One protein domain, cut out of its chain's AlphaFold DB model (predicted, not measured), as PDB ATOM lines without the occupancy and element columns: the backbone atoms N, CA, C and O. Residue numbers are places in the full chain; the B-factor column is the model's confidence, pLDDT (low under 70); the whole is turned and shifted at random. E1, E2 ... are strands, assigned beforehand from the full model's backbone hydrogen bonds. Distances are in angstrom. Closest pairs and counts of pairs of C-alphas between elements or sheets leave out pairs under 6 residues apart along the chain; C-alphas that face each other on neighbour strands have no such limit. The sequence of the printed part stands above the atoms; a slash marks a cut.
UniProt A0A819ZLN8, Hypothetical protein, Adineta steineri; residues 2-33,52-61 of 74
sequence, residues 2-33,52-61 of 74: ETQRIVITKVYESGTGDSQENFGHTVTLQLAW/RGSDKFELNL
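This is residues 2 to 33 and 52 to 61 of the 74 residues of the protein "Hypothetical protein" of Adineta steineri (UniProt A0A819ZLN8). A long two-stranded hairpin, E1 and E2, makes the length together with its wide loop, residues 13 to 24; a lone strand, E3, slants past E2, well separated from E1. The 42 printed residues hold three named strands, E1, E2, E3 in chain order, and no named helix: all strand. The sheet's order is E1 - E2, antiparallel. The whole is only just loose, close to extended, with a radius of gyration of the C-alphas of 13.4 A, and only just a rod, 41 by 21 by 16 A.

Find C-alpha 5 at (248.430, 226.775, 116.293); from there E1, residues 5 to 12, runs 22.9 A. E2, residues 25 to 33, runs 26.1 A. E3, residues 52 to 59, runs 22.1 A to C-alpha 59 at (238.376, 220.024, 121.209).

In the hairpin, look at N 8 and O 29, 2.9 A, within hydrogen-bond range; the directions differ by 167 degrees. E3 pairs with no named strand; its closest C-alphas to E2 are Phe 57 and Leu 31, 7.9 A. E1 and E3 are apart.

The C-alphas farthest apart, Glu 2 and Gln 20, span 42.7 A. Residues 34 to 51 are not printed; C-alphas 33 and 52 are 25.3 A apart across the cut. The link E1 to E2 is long. Residues 2, 3 and 61 have pLDDT under 70.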
ATOM      1  N   GLU A   2     245.833 235.479 112.061       52.25
ATOM      2  CA  GLU A   2     246.799 234.529 112.620       52.25
ATOM      3  C   GLU A   2     246.044 233.274 113.056       52.25
ATOM      4  O   GLU A   2     245.135 233.333 113.881       52.25
ATOM      5  N   THR A   3     246.374 232.137 112.450       60.12
ATOM      6  CA  THR A   3     245.885 230.842 112.916       60.12
ATOM      7  C   THR A   3     246.664 230.515 114.179       60.12
ATOM      8  O   THR A   3     247.852 230.209 114.111       60.12
ATOM      9  N   GLN A   4     246.013 230.610 115.339       76.19
ATOM     10  CA  GLN A   4     246.604 230.130 116.583       76.19
ATOM     11  C   GLN A   4     246.785 228.617 116.448       76.19
ATOM     12  O   GLN A   4     245.810 227.872 116.320       76.19
ATOM     13  N   ARG A   5     248.046 228.183 116.377       84.94
ATOM     14  CA  ARG A   5     248.430 226.775 116.293       84.94
ATOM     15  C   ARG A   5     249.017 226.352 117.623       84.94
ATOM     16  O   ARG A   5     249.920 227.005 118.139       84.94
ATOM     17  N   ILE A   6     248.521 225.241 118.140       87.12
ATOM     18  CA  ILE A   6     249.018 224.600 119.349       87.12
ATOM     19  C   ILE A   6     249.629 223.273 118.918       87.12
ATOM     20  O   ILE A   6     248.972 222.458 118.268       87.12
ATOM     21  N   VAL A   7     250.892 223.059 119.274       90.19
ATOM     22  CA  VAL A   7     251.562 221.770 119.103       90.19
ATOM     23  C   VAL A   7     252.021 221.303 120.471       90.19
ATOM     24  O   VAL A   7     252.781 222.001 121.142       90.19
ATOM     25  N   ILE A   8     251.544 220.135 120.886       89.38
ATOM     26  CA  ILE A   8     251.915 219.512 122.155       89.38
ATOM     27  C   ILE A   8     252.483 218.141 121.838       89.38
ATOM     28  O   ILE A   8     251.811 217.317 121.221       89.38
ATOM     29  N   THR A   9     253.703 217.886 122.293       91.62
ATOM     30  CA  THR A   9     254.329 216.571 122.192       91.62
ATOM     31  C   THR A   9     254.558 216.024 123.589       91.62
ATOM     32  O   THR A   9     255.158 216.683 124.438       91.62
ATOM     33  N   LYS A  10     254.082 214.805 123.826       88.44
ATOM     34  CA  LYS A  10     254.297 214.064 125.062       88.44
ATOM     35  C   LYS A  10     254.991 212.752 124.735       88.44
ATOM     36  O   LYS A  10     254.520 211.985 123.900       88.44
ATOM     37  N   VAL A  11     256.102 212.503 125.415       88.31
ATOM     38  CA  VAL A  11     256.823 211.232 125.349       88.31
ATOM     39  C   VAL A  11     256.454 210.421 126.583       88.31
ATOM     40  O   VAL A  11     256.509 210.938 127.702       88.31
ATOM     41  N   TYR A  12     256.055 209.173 126.365       84.00
ATOM     42  CA  TYR A  12     255.759 208.205 127.412       84.00
ATOM     43  C   TYR A  12     256.864 207.156 127.452       84.00
ATOM     44  O   TYR A  12     257.216 206.576 126.422       84.00
ATOM     45  N   GLU A  13     257.402 206.916 128.645       86.31
ATOM     46  CA  GLU A  13     258.384 205.860 128.873       86.31
ATOM     47  C   GLU A  13     257.716 204.484 128.789       86.31
ATOM     48  O   GLU A  13     256.579 204.290 129.239       86.31
ATOM     49  N   SER A  14     258.430 203.519 128.209       82.88
ATOM     50  CA  SER A  14     257.972 202.134 128.119       82.88
ATOM     51  C   SER A  14     257.727 201.542 129.504       82.88
ATOM     52  O   SER A  14     258.531 201.752 130.411       82.88
ATOM     53  N   GLY A  15     256.661 200.757 129.653       77.25
ATOM     54  CA  GLY A  15     256.328 200.097 130.919       77.25
ATOM     55  C   GLY A  15     255.538 200.958 131.912       77.25
ATOM     56  O   GLY A  15     255.265 200.495 133.015       77.25
ATOM     57  N   THR A  16     255.140 202.179 131.538       77.62
ATOM     58  CA  THR A  16     254.205 203.005 132.324       77.62
ATOM     59  C   THR A  16     252.747 202.657 131.991       77.62
ATOM     60  O   THR A  16     252.425 202.383 130.837       77.62
ATOM     61  N   GLY A  17     251.838 202.674 132.974       77.88
ATOM     62  CA  GLY A  17     250.447 202.240 132.763       77.88
ATOM     63  C   GLY A  17     250.345 200.727 132.538       77.88
ATOM     64  O   GLY A  17     250.942 199.962 133.297       77.88
ATOM     65  N   ASP A  18     249.615 200.290 131.505       77.75
ATOM     66  CA  ASP A  18     249.647 198.883 131.092       77.75
ATOM     67  C   ASP A  18     250.950 198.579 130.342       77.75
ATOM     68  O   ASP A  18     251.141 198.917 129.172       77.75
ATOM     69  N   SER A  19     251.863 197.920 131.046       77.50
ATOM     70  CA  SER A  19     253.174 197.528 130.528       77.50
ATOM     71  C   SER A  19     253.141 196.575 129.324       77.50
ATOM     72  O   SER A  19     254.142 196.501 128.609       77.50
ATOM     73  N   GLN A  20     252.038 195.853 129.079       79.69
ATOM     74  CA  GLN A  20     251.917 194.960 127.919       79.69
ATOM     75  C   GLN A  20     251.538 195.702 126.637       79.69
ATOM     76  O   GLN A  20     251.810 195.205 125.544       79.69
ATOM     77  N   GLU A  21     250.952 196.891 126.761       74.31
ATOM     78  CA  GLU A  21     250.523 197.710 125.626       74.31
ATOM     79  C   GLU A  21     251.435 198.927 125.421       74.31
ATOM     80  O   GLU A  21     251.656 199.375 124.292       74.31
ATOM     81  N   ASN A  22     252.029 199.447 126.499       75.62
ATOM     82  CA  ASN A  22     252.881 200.623 126.446       75.62
ATOM     83  C   ASN A  22     254.361 200.280 126.209       75.62
ATOM     84  O   ASN A  22     255.187 200.233 127.126       75.62
ATOM     85  N   PHE A  23     254.720 200.148 124.934       80.06
ATOM     86  CA  PHE A  23     256.100 199.944 124.473       80.06
ATOM     87  C   PHE A  23     256.950 201.227 124.419       80.06
ATOM     88  O   PHE A  23     258.027 201.224 123.824       80.06
ATOM     89  N   GLY A  24     256.477 202.317 125.023       84.19
ATOM     90  CA  GLY A  24     257.034 203.652 124.849       84.19
ATOM     91  C   GLY A  24     256.508 204.285 123.563       84.19
ATOM     92  O   GLY A  24     256.539 203.681 122.486       84.19
ATOM     93  N   HIS A  25     255.972 205.496 123.680       86.56
ATOM     94  CA  HIS A  25     255.317 206.157 122.560       86.56
ATOM     95  C   HIS A  25     255.422 207.677 122.638       86.56
ATOM     96  O   HIS A  25     255.354 208.280 123.710       86.56
ATOM     97  N   THR A  26     255.592 208.298 121.474       89.25
ATOM     98  CA  THR A  26     255.523 209.750 121.323       89.25
ATOM     99  C   THR A  26     254.152 210.106 120.782       89.25
ATOM    100  O   THR A  26     253.785 209.681 119.687       89.25
ATOM    101  N   VAL A  27     253.399 210.887 121.552       88.12
ATOM    102  CA  VAL A  27     252.113 211.449 121.139       88.12
ATOM    103  C   VAL A  27     252.327 212.899 120.758       88.12
ATOM    104  O   VAL A  27     252.848 213.674 121.557       88.12
ATOM    105  N   THR A  28     251.908 213.279 119.558       92.38
ATOM    106  CA  THR A  28     251.879 214.678 119.127       92.38
ATOM    107  C   THR A  28     250.452 215.082 118.802       92.38
ATOM    108  O   THR A  28     249.803 214.459 117.967       92.38
ATOM    109  N   LEU A  29     249.978 216.144 119.441       90.94
ATOM    110  CA  LEU A  29     248.717 216.815 119.151       90.94
ATOM    111  C   LEU A  29     249.034 218.088 118.372       90.94
ATOM    112  O   LEU A  29     249.792 218.930 118.853       90.94
ATOM    113  N   GLN A  30     248.470 218.222 117.177       91.81
ATOM    114  CA  GLN A  30     248.550 219.448 116.386       91.81
ATOM    115  C   GLN A  30     247.146 220.001 116.223       91.81
ATOM    116  O   GLN A  30     246.327 219.374 115.554       91.81
ATOM    117  N   LEU A  31     246.888 221.159 116.822       89.94
ATOM    118  CA  LEU A  31     245.593 221.826 116.803       89.94
ATOM    119  C   LEU A  31     245.724 223.206 116.176       89.94
ATOM    120  O   LEU A  31     246.711 223.914 116.385       89.94
ATOM    121  N   ALA A  32     244.708 223.600 115.427       89.88
ATOM    122  CA  ALA A  32     244.554 224.940 114.899       89.88
ATOM    123  C   ALA A  32     243.188 225.486 115.311       89.88
ATOM    124  O   ALA A  32     242.197 224.758 115.321       89.88
ATOM    125  N   TRP A  33     243.141 226.772 115.645       88.62
ATOM    126  CA  TRP A  33     241.875 227.452 115.882       88.62
ATOM    127  C   TRP A  33     241.054 227.512 114.590       88.62
ATOM    128  O   TRP A  33     241.496 228.101 113.596       88.62
ATOM    129  N   ARG A  52     252.646 203.119 113.898       89.94
ATOM    130  CA  ARG A  52     252.280 204.525 113.755       89.94
ATOM    131  C   ARG A  52     250.770 204.620 113.602       89.94
ATOM    132  O   ARG A  52     250.181 203.825 112.873       89.94
ATOM    133  N   GLY A  53     250.168 205.582 114.282       87.56
ATOM    134  CA  GLY A  53     248.738 205.856 114.225       87.56
ATOM    135  C   GLY A  53     248.480 207.352 114.146       87.56
ATOM    136  O   GLY A  53     249.285 208.157 114.614       87.56
ATOM    137  N   SER A  54     247.364 207.730 113.542       93.00
ATOM    138  CA  SER A  54     246.899 209.112 113.548       93.00
ATOM    139  C   SER A  54     245.399 209.154 113.351       93.00
ATOM    140  O   SER A  54     244.892 208.392 112.527       93.00
ATOM    141  N   ASP A  55     244.727 210.089 114.008       90.94
ATOM    142  CA  ASP A  55     243.312 210.355 113.759       90.94
ATOM    143  C   ASP A  55     242.980 211.835 113.977       90.94
ATOM    144  O   ASP A  55     243.818 212.630 114.422       90.94
ATOM    145  N   LYS A  56     241.758 212.221 113.610       89.75
ATOM    146  CA  LYS A  56     241.214 213.553 113.849       89.75
ATOM    147  C   LYS A  56     240.988 213.764 115.348       89.75
ATOM    148  O   LYS A  56     240.596 212.856 116.073       89.75
ATOM    149  N   PHE A  57     241.226 214.989 115.797       83.44
ATOM    150  CA  PHE A  57     240.883 215.447 117.135       83.44
ATOM    151  C   PHE A  57     240.137 216.775 117.040       83.44
ATOM    152  O   PHE A  57     240.556 217.681 116.315       83.44
ATOM    153  N   GLU A  58     239.044 216.879 117.783       80.81
ATOM    154  CA  GLU A  58     238.228 218.082 117.918       80.81
ATOM    155  C   GLU A  58     238.101 218.372 119.413       80.81
ATOM    156  O   GLU A  58     237.698 217.499 120.182       80.81
ATOM    157  N   LEU A  59     238.510 219.572 119.830       77.94
ATOM    158  CA  LEU A  59     238.376 220.024 121.209       77.94
ATOM    159  C   LEU A  59     237.258 221.051 121.284       77.94
ATOM    160  O   LEU A  59     237.459 222.227 120.964       77.94
ATOM    161  N   ASN A  60     236.108 220.589 121.756       73.50
ATOM    162  CA  ASN A  60     234.979 221.447 122.064       73.50
ATOM    163  C   ASN A  60     235.164 221.946 123.492       73.50
ATOM    164  O   ASN A  60     235.176 221.162 124.441       73.50
ATOM    165  N   LEU A  61     235.363 223.252 123.635       69.31
ATOM    166  CA  LEU A  61     235.291 223.891 124.938       69.31
ATOM    167  C   LEU A  61     233.801 224.066 125.234       69.31
ATOM    168  O   LEU A  61     233.186 225.010 124.752       69.31
TER     169      LEU A  61